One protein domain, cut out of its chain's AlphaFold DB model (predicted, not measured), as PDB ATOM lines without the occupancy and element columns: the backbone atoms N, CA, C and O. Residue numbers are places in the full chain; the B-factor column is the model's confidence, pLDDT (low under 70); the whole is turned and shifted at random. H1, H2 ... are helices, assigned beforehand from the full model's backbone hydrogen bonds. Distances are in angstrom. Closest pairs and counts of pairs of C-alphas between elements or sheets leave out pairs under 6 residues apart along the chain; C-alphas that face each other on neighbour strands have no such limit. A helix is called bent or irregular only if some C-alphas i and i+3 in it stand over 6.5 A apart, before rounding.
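Overview. This is residues 22 to 98 and 108 to 122 of the 144 residues of an uncharacterized protein of Neisseria iguanae (UniProt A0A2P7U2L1). A long helix, H1, folds back on itself at residues 48 and 49 into two long arms, H1a and H1b, side by side; from the far end of H1b the helix H2 slants away, making a V with it, and residues 108 to 120, mostly H3, stand free beyond H2. The 92 printed residues include three named helices, in the order H1, H2, H3, and no named strand: the class is all helix. The whole is only just loose, close to extended, with a radius of gyration of the C-alphas of 18.3 A and spans of 54 by 33 by 20 A.

Along the chain. Find C-alpha 27 at (200.487, 236.744, 258.656), where H1, residues 27 to 72, begins. By its hydrogen bonds it was assigned as one helix, but it is bent: C-alphas 47 and 50 are 9.3 A apart. Arm H1a, residues 27 to 47, measures 30.6 A and arm H1b, residues 50 to 72, 38.1 A. H2, residues 76 to 92, measures 24.3 A. H3, residues 113 to 122, ends at C-alpha 122, (169.968, 228.819, 241.527).

Arrangement. Look at Gln 45 and Gly 52, the closest C-alphas of H1a and H1b, 4.3 A apart; the arms touch at a shallow tilt of 20 degrees, opposite ways. H1b and H2 only just touch, only at the corner, with 3 pairs of C-alphas within 8 A, the closest those of Ser 70 and Ala 76 at 6.7 A; their tilt is steep, 65 degrees. H1a and H2 are close but not clearly touching, Pro 29 to Phe 77 being their closest C-alphas at 8.0 A. H3 is apart from both arms, and only just apart from H2, at 8.5 A. In H2 and H3 every O i to N i+4 pair is within hydrogen-bond range; in H1a 16 of 17 are, in H1b 10 of 19.

Size, cuts and confidence. The farthest C-alphas, those of Gly 49 and His 110, are 55.0 A apart. The link from H1 to H2 is tight. Residues 99 to 107 are not printed, and C-alphas 98 and 108 stand 22.1 A apart across this cut. Look for pLDDT under 70 at residues 94 to 98 and 108 to 122.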
ATOM      1  N   MET A  22     204.472 239.712 257.855       78.81
ATOM      2  CA  MET A  22     205.601 239.565 258.771       78.81
ATOM      3  C   MET A  22     206.813 239.070 257.974       78.81
ATOM      4  O   MET A  22     206.765 238.001 257.367       78.81
ATOM      5  N   PHE A  23     207.899 239.852 257.944       80.50
ATOM      6  CA  PHE A  23     209.129 239.528 257.197       80.50
ATOM      7  C   PHE A  23     208.891 239.102 255.729       80.50
ATOM      8  O   PHE A  23     209.568 238.214 255.210       80.50
ATOM      9  N   GLY A  24     207.912 239.724 255.058       77.31
ATOM     10  CA  GLY A  24     207.560 239.440 253.660       77.31
ATOM     11  C   GLY A  24     206.629 238.242 253.442       77.31
ATOM     12  O   GLY A  24     206.324 237.933 252.296       77.31
ATOM     13  N   ALA A  25     206.161 237.578 254.504       83.25
ATOM     14  CA  ALA A  25     205.132 236.543 254.423       83.25
ATOM     15  C   ALA A  25     203.806 237.045 255.028       83.25
ATOM     16  O   ALA A  25     203.818 237.696 256.074       83.25
ATOM     17  N   PRO A  26     202.649 236.743 254.425       86.00
ATOM     18  CA  PRO A  26     201.359 237.168 254.948       86.00
ATOM     19  C   PRO A  26     201.039 236.452 256.266       86.00
ATOM     20  O   PRO A  26     201.168 235.232 256.384       86.00
ATOM     21  N   LEU A  27     200.614 237.219 257.274       87.12
ATOM     22  CA  LEU A  27     200.487 236.744 258.656       87.12
ATOM     23  C   LEU A  27     199.351 235.728 258.822       87.12
ATOM     24  O   LEU A  27     199.539 234.682 259.436       87.12
ATOM     25  N   MET A  28     198.183 236.000 258.239       86.81
ATOM     26  CA  MET A  28     197.027 235.099 258.323       86.81
ATOM     27  C   MET A  28     197.310 233.683 257.786       86.81
ATOM     28  O   MET A  28     197.080 232.722 258.520       86.81
ATOM     29  N   PRO A  29     197.831 233.499 256.558       87.12
ATOM     30  CA  PRO A  29     198.114 232.159 256.050       87.12
ATOM     31  C   PRO A  29     199.268 231.478 256.798       87.12
ATOM     32  O   PRO A  29     199.229 230.261 256.955       87.12
ATOM     33  N   MET A  30     200.228 232.231 257.346       89.69
ATOM     34  CA  MET A  30     201.224 231.689 258.277       89.69
ATOM     35  C   MET A  30     200.580 231.082 259.527       89.69
ATOM     36  O   MET A  30     200.840 229.925 259.846       89.69
ATOM     37  N   VAL A  31     199.711 231.826 260.215       91.00
ATOM     38  CA  VAL A  31     199.034 231.343 261.431       91.00
ATOM     39  C   VAL A  31     198.200 230.095 261.138       91.00
ATOM     40  O   VAL A  31     198.273 229.117 261.881       91.00
ATOM     41  N   ILE A  32     197.458 230.097 260.028       91.69
ATOM     42  CA  ILE A  32     196.653 228.948 259.595       91.69
ATOM     43  C   ILE A  32     197.547 227.732 259.319       91.69
ATOM     44  O   ILE A  32     197.243 226.635 259.784       91.69
ATOM     45  N   ALA A  33     198.664 227.916 258.610       91.56
ATOM     46  CA  ALA A  33     199.599 226.835 258.310       91.56
ATOM     47  C   ALA A  33     200.217 226.237 259.581       91.56
ATOM     48  O   ALA A  33     200.250 225.016 259.714       91.56
ATOM     49  N   ILE A  34     200.647 227.079 260.531       92.69
ATOM     50  CA  ILE A  34     201.181 226.638 261.830       92.69
ATOM     51  C   ILE A  34     200.131 225.825 262.585       92.69
ATOM     52  O   ILE A  34     200.434 224.741 263.078       92.69
ATOM     53  N   PHE A  35     198.897 226.327 262.656       94.31
ATOM     54  CA  PHE A  35     197.814 225.658 263.368       94.31
ATOM     55  C   PHE A  35     197.502 224.282 262.766       94.31
ATOM     56  O   PHE A  35     197.473 223.286 263.486       94.31
ATOM     57  N   ILE A  36     197.336 224.204 261.442       94.38
ATOM     58  CA  ILE A  36     197.059 222.944 260.740       94.38
ATOM     59  C   ILE A  36     198.217 221.958 260.925       94.38
ATOM     60  O   ILE A  36     197.982 220.797 261.258       94.38
ATOM     61  N   LEU A  37     199.463 222.407 260.755       94.62
ATOM     62  CA  LEU A  37     200.633 221.552 260.946       94.62
ATOM     63  C   LEU A  37     200.751 221.040 262.374       94.62
ATOM     64  O   LEU A  37     201.072 219.871 262.565       94.62
ATOM     65  N   MET A  38     200.472 221.884 263.368       93.69
ATOM     66  CA  MET A  38     200.501 221.476 264.767       93.69
ATOM     67  C   MET A  38     199.435 220.410 265.045       93.69
ATOM     68  O   MET A  38     199.742 219.386 265.651       93.69
ATOM     69  N   MET A  39     198.212 220.592 264.535       94.38
ATOM     70  CA  MET A  39     197.147 219.591 264.658       94.38
ATOM     71  C   MET A  39     197.543 218.257 264.014       94.38
ATOM     72  O   MET A  39     197.385 217.202 264.628       94.38
ATOM     73  N   ILE A  40     198.116 218.291 262.807       94.00
ATOM     74  CA  ILE A  40     198.606 217.091 262.117       94.00
ATOM     75  C   ILE A  40     199.742 216.438 262.909       94.00
ATOM     76  O   ILE A  40     199.741 215.222 263.071       94.00
ATOM     77  N   ALA A  41     200.687 217.220 263.431       92.81
ATOM     78  CA  ALA A  41     201.807 216.716 264.218       92.81
ATOM     79  C   ALA A  41     201.338 216.039 265.517       92.81
ATOM     80  O   ALA A  41     201.852 214.979 265.867       92.81
ATOM     81  N   MET A  42     200.324 216.589 266.192       92.75
ATOM     82  CA  MET A  42     199.720 215.973 267.380       92.75
ATOM     83  C   MET A  42     199.003 214.657 267.050       92.75
ATOM     84  O   MET A  42     199.143 213.678 267.782       92.75
ATOM     85  N   ILE A  43     198.273 214.597 265.932       93.56
ATOM     86  CA  ILE A  43     197.636 213.354 265.466       93.56
ATOM     87  C   ILE A  43     198.704 212.320 265.086       93.56
ATOM     88  O   ILE A  43     198.630 211.165 265.497       93.56
ATOM     89  N   ALA A  44     199.735 212.731 264.348       92.56
ATOM     90  CA  ALA A  44     200.846 211.869 263.965       92.56
ATOM     91  C   ALA A  44     201.613 211.353 265.187       92.56
ATOM     92  O   ALA A  44     202.065 210.207 265.189       92.56
ATOM     93  N   GLN A  45     201.715 212.161 266.244       93.00
ATOM     94  CA  GLN A  45     202.327 211.751 267.499       93.00
ATOM     95  C   GLN A  45     201.584 210.580 268.153       93.00
ATOM     96  O   GLN A  45     202.227 209.715 268.744       93.00
ATOM     97  N   LEU A  46     200.256 210.509 268.024       92.25
ATOM     98  CA  LEU A  46     199.475 209.388 268.551       92.25
ATOM     99  C   LEU A  46     199.771 208.070 267.813       92.25
ATOM    100  O   LEU A  46     199.685 207.005 268.414       92.25
ATOM    101  N   ILE A  47     200.138 208.139 266.529       92.81
ATOM    102  CA  ILE A  47     200.338 206.966 265.662       92.81
ATOM    103  C   ILE A  47     201.800 206.497 265.674       92.81
ATOM    104  O   ILE A  47     202.073 205.309 265.808       92.81
ATOM    105  N   ILE A  48     202.745 207.428 265.518       90.25
ATOM    106  CA  ILE A  48     204.175 207.145 265.282       90.25
ATOM    107  C   ILE A  48     205.023 207.499 266.524       90.25
ATOM    108  O   ILE A  48     206.224 207.238 266.583       90.25
ATOM    109  N   GLY A  49     204.409 208.073 267.563       89.81
ATOM    110  CA  GLY A  49     205.095 208.513 268.774       89.81
ATOM    111  C   GLY A  49     205.799 209.862 268.598       89.81
ATOM    112  O   GLY A  49     205.418 210.695 267.780       89.81
ATOM    113  N   LYS A  50     206.854 210.115 269.380       87.06
ATOM    114  CA  LYS A  50     207.523 211.436 269.455       87.06
ATOM    115  C   LYS A  50     208.063 211.947 268.113       87.06
ATOM    116  O   LYS A  50     208.182 213.154 267.927       87.06
ATOM    117  N   THR A  51     208.368 211.050 267.176       88.75
ATOM    118  CA  THR A  51     208.826 211.392 265.821       88.75
ATOM    119  C   THR A  51     207.763 212.130 265.005       88.75
ATOM    120  O   THR A  51     208.125 212.908 264.127       88.75
ATOM    121  N   GLY A  52     206.472 211.982 265.331       84.62
ATOM    122  CA  GLY A  52     205.380 212.724 264.694       84.62
ATOM    123  C   GLY A  52     205.486 214.245 264.859       84.62
ATOM    124  O   GLY A  52     205.055 214.985 263.980       84.62
ATOM    125  N   LEU A  53     206.151 214.727 265.917       87.44
ATOM    126  CA  LEU A  53     206.386 216.161 266.130       87.44
ATOM    127  C   LEU A  53     207.356 216.774 265.114       87.44
ATOM    128  O   LEU A  53     207.314 217.982 264.894       87.44
ATOM    129  N   LEU A  54     208.189 215.965 264.445       89.94
ATOM    130  CA  LEU A  54     209.085 216.456 263.392       89.94
ATOM    131  C   LEU A  54     208.313 217.051 262.206       89.94
ATOM    132  O   LEU A  54     208.842 217.924 261.521       89.94
ATOM    133  N   LEU A  55     207.047 216.658 262.007       89.81
ATOM    134  CA  LEU A  55     206.176 217.270 261.001       89.81
ATOM    135  C   LEU A  55     205.961 218.765 261.240       89.81
ATOM    136  O   LEU A  55     205.838 219.507 260.271       89.81
ATOM    137  N   ALA A  56     205.996 219.238 262.488       88.56
ATOM    138  CA  ALA A  56     205.900 220.669 262.771       88.56
ATOM    139  C   ALA A  56     207.051 221.463 262.122       88.56
ATOM    140  O   ALA A  56     206.863 222.614 261.733       88.56
ATOM    141  N   GLY A  57     208.220 220.838 261.920       90.56
ATOM    142  CA  GLY A  57     209.364 221.435 261.223       90.56
ATOM    143  C   GLY A  57     209.103 221.756 259.747       90.56
ATOM    144  O   GLY A  57     209.793 222.603 259.177       90.56
ATOM    145  N   LEU A  58     208.064 221.171 259.137       92.88
ATOM    146  CA  LEU A  58     207.628 221.490 257.773       92.88
ATOM    147  C   LEU A  58     207.161 222.950 257.633       92.88
ATOM    148  O   LEU A  58     207.034 223.456 256.520       92.88
ATOM    149  N   ILE A  59     206.958 223.672 258.738       90.56
ATOM    150  CA  ILE A  59     206.638 225.098 258.678       90.56
ATOM    151  C   ILE A  59     207.741 225.928 258.009       90.56
ATOM    152  O   ILE A  59     207.443 226.923 257.355       90.56
ATOM    153  N   ILE A  60     209.007 225.511 258.122       91.62
ATOM    154  CA  ILE A  60     210.153 226.238 257.563       91.62
ATOM    155  C   ILE A  60     210.065 226.326 256.030       91.62
ATOM    156  O   ILE A  60     210.035 227.444 255.509       91.62
ATOM    157  N   PRO A  61     209.985 225.211 255.272       92.25
ATOM    158  CA  PRO A  61     209.844 225.289 253.820       92.25
ATOM    159  C   PRO A  61     208.536 225.968 253.393       92.25
ATOM    160  O   PRO A  61     208.525 226.679 252.389       92.25
ATOM    161  N   ILE A  62     207.456 225.824 254.170       89.62
ATOM    162  CA  ILE A  62     206.192 226.526 253.909       89.62
ATOM    163  C   ILE A  62     206.386 228.042 254.007       89.62
ATOM    164  O   ILE A  62     205.990 228.756 253.089       89.62
ATOM    165  N   TYR A  63     207.053 228.542 255.048       89.94
ATOM    166  CA  TYR A  63     207.361 229.967 255.196       89.94
ATOM    167  C   TYR A  63     208.114 230.523 253.981       89.94
ATOM    168  O   TYR A  63     207.730 231.564 253.447       89.94
ATOM    169  N   PHE A  64     209.145 229.819 253.503       90.56
ATOM    170  CA  PHE A  64     209.874 230.237 252.303       90.56
ATOM    171  C   PHE A  64     208.990 230.225 251.054       90.56
ATOM    172  O   PHE A  64     209.067 231.156 250.259       90.56
ATOM    173  N   GLY A  65     208.106 229.235 250.909       86.12
ATOM    174  CA  GLY A  65     207.116 229.207 249.833       86.12
ATOM    175  C   GLY A  65     206.179 230.418 249.865       86.12
ATOM    176  O   GLY A  65     206.029 231.106 248.857       86.12
ATOM    177  N   LEU A  66     205.604 230.730 251.032       85.81
ATOM    178  CA  LEU A  66     204.758 231.914 251.208       85.81
ATOM    179  C   LEU A  66     205.514 233.209 250.906       85.81
ATOM    180  O   LEU A  66     204.974 234.085 250.235       85.81
ATOM    181  N   LYS A  67     206.760 233.323 251.375       86.38
ATOM    182  CA  LYS A  67     207.612 234.486 251.119       86.38
ATOM    183  C   LYS A  67     207.856 234.678 249.622       86.38
ATOM    184  O   LYS A  67     207.714 235.792 249.137       86.38
ATOM    185  N   THR A  68     208.176 233.615 248.885       85.06
ATOM    186  CA  THR A  68     208.407 233.685 247.432       85.06
ATOM    187  C   THR A  68     207.146 234.095 246.669       85.06
ATOM    188  O   THR A  68     207.222 234.895 245.743       85.06
ATOM    189  N   ILE A  69     205.972 233.594 247.065       82.75
ATOM    190  CA  ILE A  69     204.697 233.958 246.423       82.75
ATOM    191  C   ILE A  69     204.369 235.434 246.681       82.75
ATOM    192  O   ILE A  69     204.036 236.171 245.755       82.75
ATOM    193  N   SER A  70     204.507 235.881 247.931       82.62
ATOM    194  CA  SER A  70     204.184 237.254 248.331       82.62
ATOM    195  C   SER A  70     205.228 238.298 247.944       82.62
ATOM    196  O   SER A  70     204.948 239.486 248.046       82.62
ATOM    197  N   GLN A  71     206.408 237.889 247.469       80.50
ATOM    198  CA  GLN A  71     207.390 238.812 246.895       80.50
ATOM    199  C   GLN A  71     206.894 239.471 245.601       80.50
ATOM    200  O   GLN A  71     207.245 240.621 245.351       80.50
ATOM    201  N   ASN A  72     206.097 238.762 244.796       74.12
ATOM    202  CA  ASN A  72     205.615 239.267 243.507       74.12
ATOM    203  C   ASN A  72     204.320 240.083 243.625       74.12
ATOM    204  O   ASN A  72     204.128 241.026 242.863       74.12
ATOM    205  N   ASP A  73     203.432 239.714 244.552       74.94
ATOM    206  CA  ASP A  73     202.145 240.378 244.778       74.94
ATOM    207  C   ASP A  73     201.700 240.145 246.233       74.94
ATOM    208  O   ASP A  73     201.472 239.011 246.672       74.94
ATOM    209  N   ASP A  74     201.583 241.230 246.998       71.69
ATOM    210  CA  ASP A  74     201.177 241.209 248.400       71.69
ATOM    211  C   ASP A  74     199.712 240.775 248.579       71.69
ATOM    212  O   ASP A  74     199.353 240.228 249.624       71.69
ATOM    213  N   GLN A  75     198.873 240.918 247.548       72.19
ATOM    214  CA  GLN A  75     197.460 240.533 247.547       72.19
ATOM    215  C   GLN A  75     197.169 239.162 246.923       72.19
ATOM    216  O   GLN A  75     196.021 238.708 247.002       72.19
ATOM    217  N   ALA A  76     198.167 238.452 246.387       74.38
ATOM    218  CA  ALA A  76     197.975 237.152 245.730       74.38
ATOM    219  C   ALA A  76     197.172 236.155 246.587       74.38
ATOM    220  O   ALA A  76     196.242 235.503 246.112       74.38
ATOM    221  N   PHE A  77     197.449 236.094 247.894       76.00
ATOM    222  CA  PHE A  77     196.733 235.205 248.817       76.00
ATOM    223  C   PHE A  77     195.243 235.529 248.960       76.00
ATOM    224  O   PHE A  77     194.437 234.620 249.152       76.00
ATOM    225  N   LYS A  78     194.853 236.803 248.854       77.12
ATOM    226  CA  LYS A  78     193.443 237.212 248.899       77.12
ATOM    227  C   LYS A  78     192.706 236.733 247.649       77.12
ATOM    228  O   LYS A  78     191.570 236.274 247.755       77.12
ATOM    229  N   ILE A  79     193.365 236.799 246.493       78.56
ATOM    230  CA  ILE A  79     192.833 236.304 245.219       78.56
ATOM    231  C   ILE A  79     192.676 234.780 245.280       78.56
ATOM    232  O   ILE A  79     191.576 234.280 245.049       78.56
ATOM    233  N   TYR A  80     193.712 234.054 245.714       79.50
ATOM    234  CA  TYR A  80     193.637 232.600 245.884       79.50
ATOM    235  C   TYR A  80     192.563 232.171 246.891       79.50
ATOM    236  O   TYR A  80     191.856 231.194 246.661       79.50
ATOM    237  N   ALA A  81     192.384 232.907 247.991       78.00
ATOM    238  CA  ALA A  81     191.332 232.616 248.965       78.00
ATOM    239  C   ALA A  81     189.922 232.800 248.376       78.00
ATOM    240  O   ALA A  81     189.021 232.009 248.664       78.00
ATOM    241  N   LEU A  82     189.717 233.828 247.546       78.00
ATOM    242  CA  LEU A  82     188.454 234.037 246.837       78.00
ATOM    243  C   LEU A  82     188.200 232.921 245.823       78.00
ATOM    244  O   LEU A  82     187.101 232.368 245.796       78.00
ATOM    245  N   GLU A  83     189.213 232.554 245.043       78.44
ATOM    246  CA  GLU A  83     189.131 231.453 244.086       78.44
ATOM    247  C   GLU A  83     188.788 230.131 244.788       78.44
ATOM    248  O   GLU A  83     187.834 229.453 244.403       78.44
ATOM    249  N   ALA A  84     189.467 229.820 245.895       79.12
ATOM    250  CA  ALA A  84     189.182 228.649 246.716       79.12
ATOM    251  C   ALA A  84     187.758 228.675 247.297       79.12
ATOM    252  O   ALA A  84     187.056 227.665 247.261       79.12
ATOM    253  N   LYS A  85     187.283 229.829 247.789       80.06
ATOM    254  CA  LYS A  85     185.911 229.986 248.304       80.06
ATOM    255  C   LYS A  85     184.867 229.670 247.231       80.06
ATOM    256  O   LYS A  85     183.881 228.989 247.519       80.06
ATOM    257  N   TRP A  86     185.065 230.158 246.009       77.50
ATOM    258  CA  TRP A  86     184.153 229.894 244.895       77.50
ATOM    259  C   TRP A  86     184.237 228.457 244.399       77.50
ATOM    260  O   TRP A  86     183.201 227.851 244.130       77.50
ATOM    261  N   LEU A  87     185.438 227.879 244.363       77.31
ATOM    262  CA  LEU A  87     185.631 226.469 244.051       77.31
ATOM    263  C   LEU A  87     184.885 225.573 245.050       77.31
ATOM    264  O   LEU A  87     184.151 224.679 244.635       77.31
ATOM    265  N   LEU A  88     185.005 225.848 246.352       79.94
ATOM    266  CA  LEU A  88     184.303 225.110 247.403       79.94
ATOM    267  C   LEU A  88     182.782 225.248 247.288       79.94
ATOM    268  O   LEU A  88     182.072 224.252 247.405       79.94
ATOM    269  N   ARG A  89     182.271 226.452 247.005       77.94
ATOM    270  CA  ARG A  89     180.835 226.666 246.751       77.94
ATOM    271  C   ARG A  89     180.344 225.885 245.535       77.94
ATOM    272  O   ARG A  89     179.273 225.296 245.595       77.94
ATOM    273  N   ARG A  90     181.134 225.843 244.461       70.69
ATOM    274  CA  ARG A  90     180.818 225.078 243.249       70.69
ATOM    275  C   ARG A  90     180.758 223.576 243.526       70.69
ATOM    276  O   ARG A  90     179.831 222.916 243.071       70.69
ATOM    277  N   ILE A  91     181.723 223.057 244.288       75.38
ATOM    278  CA  ILE A  91     181.739 221.653 244.720       75.38
ATOM    279  C   ILE A  91     180.507 221.352 245.579       75.38
ATOM    280  O   ILE A  91     179.825 220.361 245.333       75.38
ATOM    281  N   ALA A  92     180.185 222.223 246.540       78.00
ATOM    282  CA  ALA A  92     179.010 222.067 247.397       78.00
ATOM    283  C   ALA A  92     177.687 222.109 246.610       78.00
ATOM    284  O   ALA A  92     176.751 221.400 246.961       78.00
ATOM    285  N   ALA A  93     177.621 222.890 245.529       77.88
ATOM    286  CA  ALA A  93     176.474 222.950 244.625       77.88
ATOM    287  C   ALA A  93     176.390 221.762 243.639       77.88
ATOM    288  O   ALA A  93     175.495 221.729 242.803       77.88
ATOM    289  N   GLY A  94     177.317 220.796 243.691       69.25
ATOM    290  CA  GLY A  94     177.309 219.619 242.812       69.25
ATOM    291  C   GLY A  94     177.710 219.899 241.359       69.25
ATOM    292  O   GLY A  94     177.601 219.019 240.503       69.25
ATOM    293  N   ALA A  95     178.204 221.102 241.057       65.56
ATOM    294  CA  ALA A  95     178.591 221.480 239.706       65.56
ATOM    295  C   ALA A  95     179.907 220.799 239.285       65.56
ATOM    296  O   ALA A  95     180.888 220.727 240.033       65.56
ATOM    297  N   LYS A  96     179.940 220.298 238.044       60.31
ATOM    298  CA  LYS A  96     181.068 219.534 237.492       60.31
ATOM    299  C   LYS A  96     182.344 220.386 237.470       60.31
ATOM    300  O   LYS A  96     182.375 221.468 236.890       60.31
ATOM    301  N   LEU A  97     183.436 219.852 238.025       62.44
ATOM    302  CA  LEU A  97     184.743 220.526 238.086       62.44
ATOM    303  C   LEU A  97     185.364 220.842 236.707       62.44
ATOM    304  O   LEU A  97     186.311 221.622 236.636       62.44
ATOM    305  N   ALA A  98     184.827 220.252 235.632       58.59
ATOM    306  CA  ALA A  98     185.377 220.272 234.276       58.59
ATOM    307  C   ALA A  98     185.276 221.626 233.547       58.59
ATOM    308  O   ALA A  98     186.005 221.849 232.586       58.59
ATOM    309  N   GLY A 108     182.829 241.381 236.542       46.94
ATOM    310  CA  GLY A 108     183.481 241.982 237.703       46.94
ATOM    311  C   GLY A 108     183.643 243.497 237.614       46.94
ATOM    312  O   GLY A 108     184.111 244.105 238.573       46.94
ATOM    313  N   ARG A 109     183.248 244.132 236.499       48.19
ATOM    314  CA  ARG A 109     183.278 245.602 236.380       48.19
ATOM    315  C   ARG A 109     181.986 246.256 236.877       48.19
ATOM    316  O   ARG A 109     181.983 247.458 237.126       48.19
ATOM    317  N   HIS A 110     180.905 245.490 237.040       53.16
ATOM    318  CA  HIS A 110     179.623 245.995 237.525       53.16
ATOM    319  C   HIS A 110     179.069 245.138 238.663       53.16
ATOM    320  O   HIS A 110     179.153 243.912 238.637       53.16
ATOM    321  N   SER A 111     178.469 245.786 239.664       55.00
ATOM    322  CA  SER A 111     177.841 245.128 240.821       55.00
ATOM    323  C   SER A 111     176.742 244.133 240.437       55.00
ATOM    324  O   SER A 111     176.427 243.227 241.207       55.00
ATOM    325  N   ASP A 112     176.166 244.288 239.247       56.34
ATOM    326  CA  ASP A 112     175.086 243.441 238.752       56.34
ATOM    327  C   ASP A 112     175.571 242.090 238.211       56.34
ATOM    328  O   ASP A 112     174.791 241.138 238.205       56.34
ATOM    329  N   ASP A 113     176.864 241.950 237.890       59.38
ATOM    330  CA  ASP A 113     177.446 240.682 237.431       59.38
ATOM    331  C   ASP A 113     177.313 239.591 238.512       59.38
ATOM    332  O   ASP A 113     177.067 238.424 238.211       59.38
ATOM    333  N   TYR A 114     177.387 239.971 239.796       58.84
ATOM    334  CA  TYR A 114     177.217 239.055 240.931       58.84
ATOM    335  C   TYR A 114     175.808 238.442 241.005       58.84
ATOM    336  O   TYR A 114     175.659 237.277 241.378       58.84
ATOM    337  N   LYS A 115     174.775 239.205 240.626       60.69
ATOM    338  CA  LYS A 115     173.377 238.742 240.665       60.69
ATOM    339  C   LYS A 115     173.109 237.694 239.586       60.69
ATOM    340  O   LYS A 115     172.380 236.738 239.835       60.69
ATOM    341  N   ASP A 116     173.732 237.840 238.418       59.75
ATOM    342  CA  ASP A 116     173.646 236.849 237.344       59.75
ATOM    343  C   ASP A 116     174.339 235.534 237.730       59.75
ATOM    344  O   ASP A 116     173.798 234.461 237.467       59.75
ATOM    345  N   TYR A 117     175.467 235.590 238.447       62.41
ATOM    346  CA  TYR A 117     176.101 234.382 238.990       62.41
ATOM    347  C   TYR A 117     175.208 233.630 239.972       62.41
ATOM    348  O   TYR A 117     175.112 232.406 239.896       62.41
ATOM    349  N   GLN A 118     174.556 234.346 240.893       62.56
ATOM    350  CA  GLN A 118     173.615 233.715 241.817       62.56
ATOM    351  C   GLN A 118     172.441 233.084 241.063       62.56
ATOM    352  O   GLN A 118     172.100 231.941 241.353       62.56
ATOM    353  N   ARG A 119     171.911 233.758 240.033       62.69
ATOM    354  CA  ARG A 119     170.817 233.233 239.204       62.69
ATOM    355  C   ARG A 119     171.188 231.927 238.494       62.69
ATOM    356  O   ARG A 119     170.379 231.007 238.479       62.69
ATOM    357  N   LEU A 120     172.396 231.828 237.932       60.06
ATOM    358  CA  LEU A 120     172.861 230.613 237.248       60.06
ATOM    359  C   LEU A 120     173.002 229.430 238.217       60.06
ATOM    360  O   LEU A 120     172.573 228.323 237.910       60.06
ATOM    361  N   LEU A 121     173.545 229.676 239.413       58.91
ATOM    362  CA  LEU A 121     173.678 228.646 240.448       58.91
ATOM    363  C   LEU A 121     172.315 228.207 241.012       58.91
ATOM    364  O   LEU A 121     172.144 227.040 241.351       58.91
ATOM    365  N   GLU A 122     171.342 229.118 241.100       55.56
ATOM    366  CA  GLU A 122     169.968 228.819 241.527       55.56
ATOM    367  C   GLU A 122     169.163 228.060 240.461       55.56
ATOM    368  O   GLU A 122     168.333 227.219 240.806       55.56
TER     369      GLU A 122